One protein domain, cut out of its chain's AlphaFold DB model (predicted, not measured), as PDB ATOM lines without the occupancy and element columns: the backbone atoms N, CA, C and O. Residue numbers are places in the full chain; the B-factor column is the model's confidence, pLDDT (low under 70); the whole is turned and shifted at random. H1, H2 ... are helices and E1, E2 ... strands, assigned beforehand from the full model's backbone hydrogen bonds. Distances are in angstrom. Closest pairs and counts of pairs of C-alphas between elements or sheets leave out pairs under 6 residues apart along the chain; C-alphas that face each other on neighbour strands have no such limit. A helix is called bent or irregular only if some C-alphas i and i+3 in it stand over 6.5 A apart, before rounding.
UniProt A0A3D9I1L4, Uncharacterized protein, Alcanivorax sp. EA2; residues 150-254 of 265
ATOM      1  N   ALA A 150     213.436 179.262 298.991       92.38
ATOM      2  CA  ALA A 150     213.163 179.561 297.586       92.38
ATOM      3  C   ALA A 150     214.037 178.721 296.636       92.38
ATOM      4  O   ALA A 150     215.261 178.606 296.794       92.38
ATOM      5  N   HIS A 151     213.414 178.147 295.612       93.62
ATOM      6  CA  HIS A 151     214.048 177.248 294.655       93.62
ATOM      7  C   HIS A 151     215.182 177.927 293.874       93.62
ATOM      8  O   HIS A 151     216.212 177.301 293.608       93.62
ATOM      9  N   ILE A 152     215.062 179.222 293.584       93.62
ATOM     10  CA  ILE A 152     216.086 180.021 292.910       93.62
ATOM     11  C   ILE A 152     217.434 179.991 293.636       93.62
ATOM     12  O   ILE A 152     218.481 180.030 292.990       93.62
ATOM     13  N   LEU A 153     217.454 179.829 294.962       94.00
ATOM     14  CA  LEU A 153     218.702 179.682 295.720       94.00
ATOM     15  C   LEU A 153     219.424 178.370 295.399       94.00
ATOM     16  O   LEU A 153     220.656 178.313 295.430       94.00
ATOM     17  N   GLN A 154     218.672 177.320 295.067       93.06
ATOM     18  CA  GLN A 154     219.228 176.045 294.621       93.06
ATOM     19  C   GLN A 154     219.775 176.159 293.197       93.06
ATOM     20  O   GLN A 154     220.869 175.660 292.935       93.06
ATOM     21  N   VAL A 155     219.052 176.854 292.312       92.94
ATOM     22  CA  VAL A 155     219.480 177.127 290.929       92.94
ATOM     23  C   VAL A 155     220.758 177.974 290.913       92.94
ATOM     24  O   VAL A 155     221.701 177.667 290.192       92.94
ATOM     25  N   LEU A 156     220.838 178.992 291.774       93.75
ATOM     26  CA  LEU A 156     221.972 179.915 291.882       93.75
ATOM     27  C   LEU A 156     223.036 179.465 292.892       93.75
ATOM     28  O   LEU A 156     223.791 180.299 293.396       93.75
ATOM     29  N   ARG A 157     223.115 178.174 293.239       92.44
ATOM     30  CA  ARG A 157     224.022 177.680 294.295       92.44
ATOM     31  C   ARG A 157     225.481 178.094 294.072       92.44
ATOM     32  O   ARG A 157     226.152 178.472 295.027       92.44
ATOM     33  N   GLU A 158     225.946 178.037 292.827       92.75
ATOM     34  CA  GLU A 158     227.340 178.320 292.451       92.75
ATOM     35  C   GLU A 158     227.610 179.806 292.173       92.75
ATOM     36  O   GLU A 158     228.763 180.234 292.160       92.75
ATOM     37  N   VAL A 159     226.558 180.614 291.999       93.12
ATOM     38  CA  VAL A 159     226.687 182.050 291.740       93.12
ATOM     39  C   VAL A 159     227.001 182.777 293.055       93.12
ATOM     40  O   VAL A 159     226.284 182.571 294.040       93.12
ATOM     41  N   PRO A 160     228.034 183.637 293.121       91.69
ATOM     42  CA  PRO A 160     228.335 184.410 294.322       91.69
ATOM     43  C   PRO A 160     227.170 185.317 294.709       91.69
ATOM     44  O   PRO A 160     226.636 186.032 293.859       91.69
ATOM     45  N   ASP A 161     226.796 185.316 295.988       91.62
ATOM     46  CA  ASP A 161     225.826 186.289 296.478       91.62
ATOM     47  C   ASP A 161     226.529 187.609 296.793       91.62
ATOM     48  O   ASP A 161     227.476 187.654 297.580       91.62
ATOM     49  N   GLN A 162     226.101 188.673 296.125       93.06
ATOM     50  CA  GLN A 162     226.669 190.011 296.253       93.06
ATOM     51  C   GLN A 162     225.534 191.034 296.337       93.06
ATOM     52  O   GLN A 162     224.432 190.758 295.845       93.06
ATOM     53  N   PRO A 163     225.790 192.222 296.915       93.38
ATOM     54  CA  PRO A 163     224.815 193.302 296.936       93.38
ATOM     55  C   PRO A 163     224.295 193.608 295.531       93.38
ATOM     56  O   PRO A 163     225.069 193.701 294.571       93.38
ATOM     57  N   LEU A 164     222.981 193.771 295.425       92.94
ATOM     58  CA  LEU A 164     222.333 194.221 294.203       92.94
ATOM     59  C   LEU A 164     222.628 195.713 293.995       92.94
ATOM     60  O   LEU A 164     222.721 196.478 294.948       92.94
ATOM     61  N   ALA A 165     222.759 196.160 292.751       92.69
ATOM     62  CA  ALA A 165     222.866 197.576 292.418       92.69
ATOM     63  C   ALA A 165     221.980 197.916 291.213       92.69
ATOM     64  O   ALA A 165     221.960 197.200 290.216       92.69
ATOM     65  N   TYR A 166     221.263 199.039 291.265       90.06
ATOM     66  CA  TYR A 166     220.447 199.517 290.132       90.06
ATOM     67  C   TYR A 166     221.218 200.482 289.220       90.06
ATOM     68  O   TYR A 166     220.873 200.667 288.047       90.06
ATOM     69  N   ALA A 167     222.280 201.076 289.766       88.38
ATOM     70  CA  ALA A 167     223.228 201.961 289.110       88.38
ATOM     71  C   ALA A 167     224.653 201.644 289.588       88.38
ATOM     72  O   ALA A 167     224.852 201.123 290.686       88.38
ATOM     73  N   ILE A 168     225.650 201.991 288.775       86.50
ATOM     74  CA  ILE A 168     227.064 201.782 289.110       86.50
ATOM     75  C   ILE A 168     227.411 202.532 290.403       86.50
ATOM     76  O   ILE A 168     227.134 203.724 290.531       86.50
ATOM     77  N   GLY A 169     228.049 201.834 291.348       82.31
ATOM     78  CA  GLY A 169     228.538 202.417 292.601       82.31
ATOM     79  C   GLY A 169     227.465 202.682 293.661       82.31
ATOM     80  O   GLY A 169     227.765 203.330 294.659       82.31
ATOM     81  N   GLN A 170     226.236 202.193 293.465       86.75
ATOM     82  CA  GLN A 170     225.133 202.323 294.421       86.75
ATOM     83  C   GLN A 170     224.620 200.935 294.846       86.75
ATOM     84  O   GLN A 170     223.572 200.503 294.357       86.75
ATOM     85  N   PRO A 171     225.365 200.209 295.706       87.69
ATOM     86  CA  PRO A 171     224.888 198.946 296.260       87.69
ATOM     87  C   PRO A 171     223.646 199.181 297.127       87.69
ATOM     88  O   PRO A 171     223.604 200.123 297.921       87.69
ATOM     89  N   SER A 172     222.643 198.323 296.979       86.31
ATOM     90  CA  SER A 172     221.503 198.242 297.883       86.31
ATOM     91  C   SER A 172     221.842 197.405 299.111       86.31
ATOM     92  O   SER A 172     222.763 196.592 299.083       86.31
ATOM     93  N   GLU A 173     221.059 197.579 300.174       84.75
ATOM     94  CA  GLU A 173     221.155 196.758 301.390       84.75
ATOM     95  C   GLU A 173     220.855 195.274 301.098       84.75
ATOM     96  O   GLU A 173     221.426 194.398 301.739       84.75
ATOM     97  N   ARG A 174     220.039 195.005 300.070       87.31
ATOM     98  CA  ARG A 174     219.643 193.667 299.627       87.31
ATOM     99  C   ARG A 174     220.649 193.027 298.673       87.31
ATOM    100  O   ARG A 174     221.192 193.697 297.784       87.31
ATOM    101  N   SER A 175     220.833 191.716 298.797       92.19
ATOM    102  CA  SER A 175     221.609 190.913 297.855       92.19
ATOM    103  C   SER A 175     220.828 190.572 296.578       92.19
ATOM    104  O   SER A 175     219.598 190.661 296.509       92.19
ATOM    105  N   MET A 176     221.540 190.175 295.524       93.81
ATOM    106  CA  MET A 176     220.901 189.692 294.296       93.81
ATOM    107  C   MET A 176     220.037 188.455 294.568       93.81
ATOM    108  O   MET A 176     218.916 188.372 294.060       93.81
ATOM    109  N   LYS A 177     220.532 187.500 295.367       94.50
ATOM    110  CA  LYS A 177     219.766 186.288 295.673       94.50
ATOM    111  C   LYS A 177     218.536 186.600 296.512       94.50
ATOM    112  O   LYS A 177     217.472 186.088 296.198       94.50
ATOM    113  N   GLU A 178     218.637 187.493 297.492       91.44
ATOM    114  CA  GLU A 178     217.483 187.944 298.277       91.44
ATOM    115  C   GLU A 178     216.416 188.617 297.405       91.44
ATOM    116  O   GLU A 178     215.221 188.374 297.583       91.44
ATOM    117  N   PHE A 179     216.826 189.435 296.429       92.19
ATOM    118  CA  PHE A 179     215.899 190.029 295.464       92.19
ATOM    119  C   PHE A 179     215.165 188.962 294.643       92.19
ATOM    120  O   PHE A 179     213.941 189.018 294.528       92.19
ATOM    121  N   LEU A 180     215.888 187.975 294.112       93.88
ATOM    122  CA  LEU A 180     215.299 186.911 293.300       93.88
ATOM    123  C   LEU A 180     214.438 185.940 294.128       93.88
ATOM    124  O   LEU A 180     213.356 185.572 293.675       93.88
ATOM    125  N   SER A 181     214.847 185.588 295.351       93.50
ATOM    126  CA  SER A 181     214.027 184.803 296.288       93.50
ATOM    127  C   SER A 181     212.734 185.524 296.641       93.50
ATOM    128  O   SER A 181     211.674 184.908 296.693       93.50
ATOM    129  N   CYS A 182     212.797 186.841 296.855       91.94
ATOM    130  CA  CYS A 182     211.594 187.631 297.080       91.94
ATOM    131  C   CYS A 182     210.660 187.591 295.865       91.94
ATOM    132  O   CYS A 182     209.456 187.416 296.038       91.94
ATOM    133  N   LEU A 183     211.196 187.727 294.646       91.69
ATOM    134  CA  LEU A 183     210.385 187.614 293.432       91.69
ATOM    135  C   LEU A 183     209.707 186.245 293.323       91.69
ATOM    136  O   LEU A 183     208.540 186.206 292.956       91.69
ATOM    137  N   GLU A 184     210.390 185.152 293.675       92.50
ATOM    138  CA  GLU A 184     209.798 183.807 293.679       92.50
ATOM    139  C   GLU A 184     208.640 183.683 294.672       92.50
ATOM    140  O   GLU A 184     207.572 183.182 294.336       92.50
ATOM    141  N   VAL A 185     208.840 184.164 295.902       91.38
ATOM    142  CA  VAL A 185     207.815 184.089 296.948       91.38
ATOM    143  C   VAL A 185     206.621 184.985 296.612       91.38
ATOM    144  O   VAL A 185     205.476 184.588 296.824       91.38
ATOM    145  N   ALA A 186     206.875 186.184 296.082       89.31
ATOM    146  CA  ALA A 186     205.831 187.118 295.672       89.31
ATOM    147  C   ALA A 186     205.061 186.621 294.440       89.31
ATOM    148  O   ALA A 186     203.846 186.820 294.358       89.31
ATOM    149  N   TYR A 187     205.767 185.974 293.511       90.88
ATOM    150  CA  TYR A 187     205.256 185.509 292.227       90.88
ATOM    151  C   TYR A 187     205.743 184.076 291.952       90.88
ATOM    152  O   TYR A 187     206.733 183.879 291.235       90.88
ATOM    153  N   PRO A 188     205.042 183.066 292.505       91.44
ATOM    154  CA  PRO A 188     205.355 181.663 292.264       91.44
ATOM    155  C   PRO A 188     205.395 181.356 290.766       91.44
ATOM    156  O   PRO A 188     204.569 181.859 290.002       91.44
ATOM    157  N   ASN A 189     206.358 180.541 290.351       93.44
ATOM    158  CA  ASN A 189     206.647 180.249 288.950       93.44
ATOM    159  C   ASN A 189     206.874 178.746 288.734       93.44
ATOM    160  O   ASN A 189     206.978 177.975 289.689       93.44
ATOM    161  N   GLU A 190     206.930 178.324 287.471       93.56
ATOM    162  CA  GLU A 190     207.092 176.911 287.090       93.56
ATOM    163  C   GLU A 190     208.564 176.467 287.015       93.56
ATOM    164  O   GLU A 190     208.850 175.297 286.748       93.56
ATOM    165  N   GLY A 191     209.505 177.382 287.255       93.00
ATOM    166  CA  GLY A 191     210.939 177.122 287.225       93.00
ATOM    167  C   GLY A 191     211.744 178.272 286.628       93.00
ATOM    168  O   GLY A 191     211.224 179.352 286.337       93.00
ATOM    169  N   TYR A 192     213.039 178.016 286.429       95.25
ATOM    170  CA  TYR A 192     213.999 179.021 285.985       95.25
ATOM    171  C   TYR A 192     214.854 178.557 284.809       95.25
ATOM    172  O   TYR A 192     215.379 177.443 284.809       95.25
ATOM    173  N   GLU A 193     215.089 179.466 283.864       94.69
ATOM    174  CA  GLU A 193     216.197 179.374 282.913       94.69
ATOM    175  C   GLU A 193     217.317 180.317 283.362       94.69
ATOM    176  O   GLU A 193     217.098 181.513 283.565       94.69
ATOM    177  N   MET A 194     218.530 179.781 283.510       93.88
ATOM    178  CA  MET A 194     219.704 180.551 283.915       93.88
ATOM    179  C   MET A 194     220.817 180.414 282.879       93.88
ATOM    180  O   MET A 194     221.159 179.308 282.460       93.88
ATOM    181  N   GLN A 195     221.428 181.539 282.518       94.00
ATOM    182  CA  GLN A 195     222.679 181.584 281.766       94.00
ATOM    183  C   GLN A 195     223.687 182.410 282.556       94.00
ATOM    184  O   GLN A 195     223.440 183.581 282.841       94.00
ATOM    185  N   TRP A 196     224.810 181.800 282.926       93.06
ATOM    186  CA  TRP A 196     225.899 182.474 283.626       93.06
ATOM    187  C   TRP A 196     227.180 182.360 282.804       93.06
ATOM    188  O   TRP A 196     227.695 181.263 282.588       93.06
ATOM    189  N   GLU A 197     227.682 183.501 282.336       91.62
ATOM    190  CA  GLU A 197     228.884 183.599 281.509       91.62
ATOM    191  C   GLU A 197     229.784 184.719 282.032       91.62
ATOM    192  O   GLU A 197     229.492 185.908 281.859       91.62
ATOM    193  N   GLY A 198     230.888 184.331 282.679       87.62
ATOM    194  CA  GLY A 198     231.868 185.256 283.249       87.62
ATOM    195  C   GLY A 198     231.220 186.235 284.229       87.62
ATOM    196  O   GLY A 198     230.744 185.841 285.294       87.62
ATOM    197  N   ASP A 199     231.174 187.504 283.831       91.75
ATOM    198  CA  ASP A 199     230.620 188.600 284.624       91.75
ATOM    199  C   ASP A 199     229.129 188.850 284.358       91.75
ATOM    200  O   ASP A 199     228.582 189.814 284.877       91.75
ATOM    201  N   SER A 200     228.449 188.039 283.547       94.62
ATOM    202  CA  SER A 200     227.040 188.250 283.196       94.62
ATOM    203  C   SER A 200     226.157 187.092 283.634       94.62
ATOM    204  O   SER A 200     226.508 185.928 283.454       94.62
ATOM    205  N   LEU A 201     224.999 187.416 284.203       96.25
ATOM    206  CA  LEU A 201     223.995 186.455 284.641       96.25
ATOM    207  C   LEU A 201     222.638 186.848 284.059       96.25
ATOM    208  O   LEU A 201     222.166 187.957 284.287       96.25
ATOM    209  N   SER A 202     221.993 185.938 283.343       95.75
ATOM    210  CA  SER A 202     220.596 186.060 282.937       95.75
ATOM    211  C   SER A 202     219.770 185.039 283.703       95.75
ATOM    212  O   SER A 202     220.113 183.857 283.711       95.75
ATOM    213  N   VAL A 203     218.682 185.488 284.320       96.12
ATOM    214  CA  VAL A 203     217.715 184.644 285.025       96.12
ATOM    215  C   VAL A 203     216.323 184.971 284.503       96.12
ATOM    216  O   VAL A 203     215.877 186.117 284.599       96.12
ATOM    217  N   ARG A 204     215.641 183.958 283.974       96.19
ATOM    218  CA  ARG A 204     214.242 184.015 283.545       96.19
ATOM    219  C   ARG A 204     213.405 183.131 284.459       96.19
ATOM    220  O   ARG A 204     213.657 181.932 284.524       96.19
ATOM    221  N   ALA A 205     212.429 183.714 285.146       95.25
ATOM    222  CA  ALA A 205     211.388 182.970 285.850       95.25
ATOM    223  C   ALA A 205     210.252 182.660 284.869       95.25
ATOM    224  O   ALA A 205     209.734 183.585 284.242       95.25
ATOM    225  N   LEU A 206     209.888 181.386 284.732       94.50
ATOM    226  CA  LEU A 206     208.918 180.915 283.741       94.50
ATOM    227  C   LEU A 206     207.494 180.922 284.300       94.50
ATOM    228  O   LEU A 206     207.259 180.344 285.361       94.50
ATOM    229  N   ASN A 207     206.541 181.509 283.570       92.88
ATOM    230  CA  ASN A 207     205.119 181.528 283.947       92.88
ATOM    231  C   ASN A 207     204.898 181.989 285.404       92.88
ATOM    232  O   ASN A 207     204.240 181.319 286.200       92.88
ATOM    233  N   ALA A 208     205.478 183.132 285.783       92.25
ATOM    234  CA  ALA A 208     205.277 183.694 287.111       92.25
ATOM    235  C   ALA A 208     203.819 184.147 287.283       92.25
ATOM    236  O   ALA A 208     203.281 184.901 286.465       92.25
ATOM    237  N   THR A 209     203.186 183.700 288.368       91.00
ATOM    238  CA  THR A 209     201.768 183.945 288.645       91.00
ATOM    239  C   THR A 209     201.551 185.404 289.037       91.00
ATOM    240  O   THR A 209     201.874 185.817 290.154       91.00
ATOM    241  N   MET A 210     200.970 186.199 288.136       86.56
ATOM    242  CA  MET A 210     200.710 187.627 288.348       86.56
ATOM    243  C   MET A 210     199.201 187.927 288.346       86.56
ATOM    244  O   MET A 210     198.423 187.234 287.689       86.56
ATOM    245  N   PRO A 211     198.739 189.028 288.980       82.75
ATOM    246  CA  PRO A 211     197.309 189.363 289.051       82.75
ATOM    247  C   PRO A 211     196.585 189.522 287.703       82.75
ATOM    248  O   PRO A 211     195.358 189.541 287.669       82.75
ATOM    249  N   ARG A 212     197.324 189.714 286.603       82.19
ATOM    250  CA  ARG A 212     196.782 189.952 285.254       82.19
ATOM    251  C   ARG A 212     197.067 188.810 284.270       82.19
ATOM    252  O   ARG A 212     196.867 189.005 283.074       82.19
ATOM    253  N   GLY A 213     197.486 187.651 284.770       85.62
ATOM    254  CA  GLY A 213     197.854 186.482 283.973       85.62
ATOM    255  C   GLY A 213     199.332 186.138 284.112       85.62
ATOM    256  O   GLY A 213     200.136 186.999 284.464       85.62
ATOM    257  N   ASP A 214     199.657 184.878 283.848       90.44
ATOM    258  CA  ASP A 214     200.993 184.328 284.056       90.44
ATOM    259  C   ASP A 214     201.952 184.838 282.979       90.44
ATOM    260  O   ASP A 214     201.620 184.859 281.790       90.44
ATOM    261  N   VAL A 215     203.120 185.318 283.405       92.31
ATOM    262  CA  VAL A 215     204.102 185.960 282.522       92.31
ATOM    263  C   VAL A 215     205.520 185.626 282.950       92.31
ATOM    264  O   VAL A 215     205.793 185.427 284.132       92.31
ATOM    265  N   ASP A 216     206.441 185.632 281.995       92.94
ATOM    266  CA  ASP A 216     207.855 185.470 282.306       92.94
ATOM    267  C   ASP A 216     208.429 186.749 282.933       92.94
ATOM    268  O   ASP A 216     208.083 187.876 282.547       92.94
ATOM    269  N   ILE A 217     209.331 186.560 283.898       92.75
ATOM    270  CA  ILE A 217     210.114 187.637 284.511       92.75
ATOM    271  C   ILE A 217     211.573 187.447 284.122       92.75
ATOM    272  O   ILE A 217     212.228 186.501 284.554       92.75
ATOM    273  N   ASP A 218     212.083 188.386 283.338       95.31
ATOM    274  CA  ASP A 218     213.433 188.368 282.795       95.31
ATOM    275  C   ASP A 218     214.322 189.352 283.542       95.31
ATOM    276  O   ASP A 218     214.051 190.553 283.585       95.31
ATOM    277  N   THR A 219     215.425 188.855 284.088       95.19
ATOM    278  CA  THR A 219     216.434 189.663 284.768       95.19
ATOM    279  C   THR A 219     217.807 189.401 284.184       95.19
ATOM    280  O   THR A 219     218.199 188.260 283.951       95.19
ATOM    281  N   GLN A 220     218.555 190.474 283.953       95.81
ATOM    282  CA  GLN A 220     219.939 190.395 283.515       95.81
ATOM    283  C   GLN A 220     220.808 191.219 284.451       95.81
ATOM    284  O   GLN A 220     220.525 192.395 284.686       95.81
ATOM    285  N   PHE A 221     221.879 190.614 284.938       95.69
ATOM    286  CA  PHE A 221     222.837 191.195 285.858       95.69
ATOM    287  C   PHE A 221     224.235 191.179 285.254       95.69
ATOM    288  O   PHE A 221     224.594 190.283 284.488       95.69
ATOM    289  N   VAL A 222     225.034 192.169 285.639       95.06
ATOM    290  CA  VAL A 222     226.466 192.225 285.348       95.06
ATOM    291  C   VAL A 222     227.218 192.446 286.652       95.06
ATOM    292  O   VAL A 222     226.887 193.354 287.415       95.06
ATOM    293  N   SER A 223     228.225 191.621 286.905       93.19
ATOM    294  CA  SER A 223     229.150 191.761 288.018       93.19
ATOM    295  C   SER A 223     230.031 192.982 287.772       93.19
ATOM    296  O   SER A 223     230.755 193.063 286.778       93.19
ATOM    297  N   VAL A 224     229.945 193.968 288.661       91.38
ATOM    298  CA  VAL A 224     230.780 195.170 288.627       91.38
ATOM    299  C   VAL A 224     231.409 195.343 290.000       91.38
ATOM    300  O   VAL A 224     230.724 195.601 290.992       91.38
ATOM    301  N   TRP A 225     232.735 195.208 290.043       86.69
ATOM    302  CA  TRP A 225     233.542 195.192 291.264       86.69
ATOM    303  C   TRP A 225     233.144 194.052 292.212       86.69
ATOM    304  O   TRP A 225     233.640 192.947 292.047       86.69
ATOM    305  N   ASN A 226     232.259 194.319 293.174       87.56
ATOM    306  CA  ASN A 226     231.745 193.360 294.161       87.56
ATOM    307  C   ASN A 226     230.216 193.488 294.294       87.56
ATOM    308  O   ASN A 226     229.673 193.363 295.391       87.56
ATOM    309  N   THR A 227     229.536 193.856 293.208       92.56
ATOM    310  CA  THR A 227     228.083 194.042 293.174       92.56
ATOM    311  C   THR A 227     227.502 193.429 291.914       92.56
ATOM    312  O   THR A 227     228.100 193.529 290.840       92.56
ATOM    313  N   TRP A 228     226.300 192.876 292.027       95.19
ATOM    314  CA  TRP A 228     225.501 192.504 290.868       95.19
ATOM    315  C   TRP A 228     224.682 193.710 290.433       95.19
ATOM    316  O   TRP A 228     223.695 194.073 291.070       95.19
ATOM    317  N   MET A 229     225.083 194.353 289.343       94.38
ATOM    318  CA  MET A 229     224.308 195.444 288.773       94.38
ATOM    319  C   MET A 229     223.186 194.881 287.901       94.38
ATOM    320  O   MET A 229     223.455 194.223 286.897       94.38
ATOM    321  N   LEU A 230     221.934 195.200 288.227       94.50
ATOM    322  CA  LEU A 230     220.788 194.904 287.373       94.50
ATOM    323  C   LEU A 230     220.916 195.720 286.082       94.50
ATOM    324  O   LEU A 230     220.836 196.948 286.092       94.50
ATOM    325  N   GLN A 231     221.144 195.041 284.964       93.44
ATOM    326  CA  GLN A 231     221.299 195.632 283.640       93.44
ATOM    327  C   GLN A 231     219.946 195.794 282.948       93.44
ATOM    328  O   GLN A 231     219.676 196.845 282.357       93.44
ATOM    329  N   SER A 232     219.073 194.790 283.055       94.06
ATOM    330  CA  SER A 232     217.691 194.890 282.593       94.06
ATOM    331  C   SER A 232     216.740 194.051 283.441       94.06
ATOM    332  O   SER A 232     217.139 193.031 283.999       94.06
ATOM    333  N   LEU A 233     215.497 194.515 283.543       94.62
ATOM    334  CA  LEU A 233     214.385 193.808 284.172       94.62
ATOM    335  C   LEU A 233     213.167 193.936 283.261       94.62
ATOM    336  O   LEU A 233     212.838 195.037 282.815       94.62
ATOM    337  N   SER A 234     212.528 192.817 282.962       92.81
ATOM    338  CA  SER A 234     211.396 192.726 282.055       92.81
ATOM    339  C   SER A 234     210.300 191.875 282.676       92.81
ATOM    340  O   SER A 234     210.578 190.810 283.216       92.81
ATOM    341  N   VAL A 235     209.064 192.361 282.604       90.44
ATOM    342  CA  VAL A 235     207.862 191.666 283.072       90.44
ATOM    343  C   VAL A 235     206.768 191.901 282.043       90.44
ATOM    344  O   VAL A 235     206.346 193.044 281.840       90.44
ATOM    345  N   ALA A 236     206.298 190.832 281.401       85.88
ATOM    346  CA  ALA A 236     205.365 190.931 280.279       85.88
ATOM    347  C   ALA A 236     205.892 191.889 279.180       85.88
ATOM    348  O   ALA A 236     206.970 191.680 278.633       85.88
ATOM    349  N   GLU A 237     205.152 192.955 278.862       82.31
ATOM    350  CA  GLU A 237     205.542 193.973 277.872       82.31
ATOM    351  C   GLU A 237     206.407 195.106 278.458       82.31
ATOM    352  O   GLU A 237     206.949 195.931 277.717       82.31
ATOM    353  N   LEU A 238     206.542 195.186 279.788       87.00
ATOM    354  CA  LEU A 238     207.305 196.242 280.451       87.00
ATOM    355  C   LEU A 238     208.777 195.855 280.521       87.00
ATOM    356  O   LEU A 238     209.126 194.839 281.114       87.00
ATOM    357  N   ARG A 239     209.654 196.707 279.985       90.56
ATOM    358  CA  ARG A 239     211.105 196.505 280.025       90.56
ATOM    359  C   ARG A 239     211.819 197.739 280.555       90.56
ATOM    360  O   ARG A 239     211.743 198.812 279.965       90.56
ATOM    361  N   ALA A 240     212.570 197.556 281.632       91.38
ATOM    362  CA  ALA A 240     213.397 198.575 282.250       91.38
ATOM    363  C   ALA A 240     214.877 198.359 281.899       91.38
ATOM    364  O   ALA A 240     215.465 197.326 282.225       91.38
ATOM    365  N   THR A 241     215.492 199.348 281.245       88.62
ATOM    366  CA  THR A 241     216.907 199.309 280.813       88.62
ATOM    367  C   THR A 241     217.740 200.490 281.310       88.62
ATOM    368  O   THR A 241     218.965 200.455 281.202       88.62
ATOM    369  N   ASN A 242     217.116 201.526 281.875       90.38
ATOM    370  CA  ASN A 242     217.812 202.615 282.559       90.38
ATOM    371  C   ASN A 242     217.752 202.408 284.087       90.38
ATOM    372  O   ASN A 242     216.950 201.625 284.590       90.38
ATOM    373  N   ALA A 243     218.620 203.089 284.837       87.81
ATOM    374  CA  ALA A 243     218.740 202.870 286.281       87.81
ATOM    375  C   ALA A 243     217.460 203.201 287.065       87.81
ATOM    376  O   ALA A 243     217.090 202.454 287.969       87.81
ATOM    377  N   GLN A 244     216.783 204.295 286.706       89.00
ATOM    378  CA  GLN A 244     215.585 204.756 287.402       89.00
ATOM    379  C   GLN A 244     214.413 203.792 287.197       89.00
ATOM    380  O   GLN A 244     213.788 203.384 288.171       89.00
ATOM    381  N   ASP A 245     214.158 203.369 285.962       89.69
ATOM    382  CA  ASP A 245     213.076 202.441 285.635       89.69
ATOM    383  C   ASP A 245     213.335 201.064 286.241       89.69
ATOM    384  O   ASP A 245     212.402 200.422 286.714       89.69
ATOM    385  N   ARG A 246     214.599 200.616 286.287       90.75
ATOM    386  CA  ARG A 246     214.966 199.352 286.943       90.75
ATOM    387  C   ARG A 246     214.673 199.394 288.430       90.75
ATOM    388  O   ARG A 246     214.071 198.458 288.942       90.75
ATOM    389  N   PHE A 247     215.072 200.473 289.101       88.50
ATOM    390  CA  PHE A 247     214.766 200.673 290.512       88.50
ATOM    391  C   PHE A 247     213.254 200.717 290.738       88.50
ATOM    392  O   PHE A 247     212.744 199.965 291.559       88.50
ATOM    393  N   MET A 248     212.523 201.534 289.978       89.25
ATOM    394  CA  MET A 248     211.071 201.671 290.131       89.25
ATOM    395  C   MET A 248     210.332 200.357 289.875       89.25
ATOM    396  O   MET A 248     209.445 199.997 290.645       89.25
ATOM    397  N   LEU A 249     210.691 199.622 288.819       89.62
ATOM    398  CA  LEU A 249     210.060 198.345 288.496       89.62
ATOM    399  C   LEU A 249     210.394 197.280 289.546       89.62
ATOM    400  O   LEU A 249     209.486 196.606 290.021       89.62
ATOM    401  N   ALA A 250     211.657 197.175 289.964       89.12
ATOM    402  CA  ALA A 250     212.064 196.254 291.021       89.12
ATOM    403  C   ALA A 250     211.359 196.559 292.350       89.12
ATOM    404  O   ALA A 250     210.847 195.646 292.992       89.12
ATOM    405  N   GLN A 251     211.265 197.837 292.727       86.56
ATOM    406  CA  GLN A 251     210.531 198.259 293.918       86.56
ATOM    407  C   GLN A 251     209.047 197.914 293.806       86.56
ATOM    408  O   GLN A 251     208.499 197.330 294.727       86.56
ATOM    409  N   ASN A 252     208.396 198.183 292.675       87.25
ATOM    410  CA  ASN A 252     206.978 197.855 292.502       87.25
ATOM    411  C   ASN A 252     206.690 196.349 292.587       87.25
ATOM    412  O   ASN A 252     205.641 195.969 293.102       87.25
ATOM    413  N   LEU A 253     207.605 195.501 292.108       86.81
ATOM    414  CA  LEU A 253     207.465 194.045 292.200       86.81
ATOM    415  C   LEU A 253     207.615 193.537 293.641       86.81
ATOM    416  O   LEU A 253     206.946 192.587 294.033       86.81
ATOM    417  N   VAL A 254     208.459 194.179 294.451       83.62
ATOM    418  CA  VAL A 254     208.732 193.731 295.829       83.62
ATOM    419  C   VAL A 254     207.931 194.485 296.903       83.62
ATOM    420  O   VAL A 254     207.855 194.016 298.040       83.62
TER     421      VAL A 254
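Overview. This is residues 150 to 254 of the 265 residues of an uncharacterized protein of Alcanivorax sp. EA2 (UniProt A0A3D9I1L4). A strongly twisted wall of long antiparallel strands, E3, E4, E5 and E6, with short E7 along one edge, curls round one helix, H2. The small hairpin E1 and E2 branches off the bent strand E6 and leads straight into H2, while H3 packs across E6 and reaches H2 with its last residues, and short H1 packs on H2. The printed part has 105 residues, with three named helices and seven named strands: along the chain come H1, then E1 and E2, then H2, then E3 to E7, and last H3; the seven strands make one branched sheet in which E6 has three neighbours, E1, E5 and E7, with the pair E1 and E6 parallel and the other neighbour pairs antiparallel, and the class is mixed, helices and strands. The whole is compact, with a radius of gyration of the C-alphas of 12.6 A and spans of 37 by 29 by 22 A.

Arrangement. Strands E3, residues 192 to 197, E4, 200 to 208, E5, 215 to 224, E6, 227 to 235, and E7, 238 to 240, form a meander, each strand the antiparallel neighbour of the one before. N 195 and O 202 are 2.9 A apart across E3 and E4, N 203 and O 219 2.8 A across E4 and E5, N 229 and O 222 2.8 A across E5 and E6, and N 240 and O 233 2.8 A across E6 and E7. E6 bends by 55 degrees at residue 231. E1, residues 163 to 165, is parallel to E6, with N 165 and O 228 2.8 A apart; E1 and E7 lie on one side of E6, E5 on the other side. E2, residues 171 to 175, forms an antiparallel hairpin with E1, with N 172 and O 164 2.7 A apart. The sheet curls round H2, residues 176 to 186; the closest C-alphas of E1 and H2, those of Leu 164 and Met 176, are 4.8 A apart. H3, residues 243 to 254, lies over E6 at a height over the sheet of 7.3 A and runs across the strands, at 71 degrees to E6 on the local plane. H3 touches H2 with residues 253 to 254 alone, closest at the C-alphas of Leu 183 and Val 254, 6.8 A; they run the same way at a steep tilt of 44 degrees. H1, residues 151 to 155, only grazes the sheet; it touches H2, closest at the C-alphas of Ile 152 and Ser 181, 6.2 A. H1 and H3 are apart. In H1, H2 and H3 every O i to N i+4 pair is within hydrogen-bond range.

Along the chain. E5 is 28.9 A long, E6 22.7 A, E4 22.6 A and E3 16.2 A; H3 is 16.6 A and H2 15.4 A. H1 begins at C-alpha 151, (214.048, 177.248, 294.655), and H3 ends at C-alpha 254, (208.732, 193.731, 295.829).

Size, cuts and confidence. The C-alphas farthest apart, those of Arg 212 and Trp 225, are 37.6 A apart. The printed part has no cut and no long link. Its mean pLDDT is 91.3, and no printed residue is under 70.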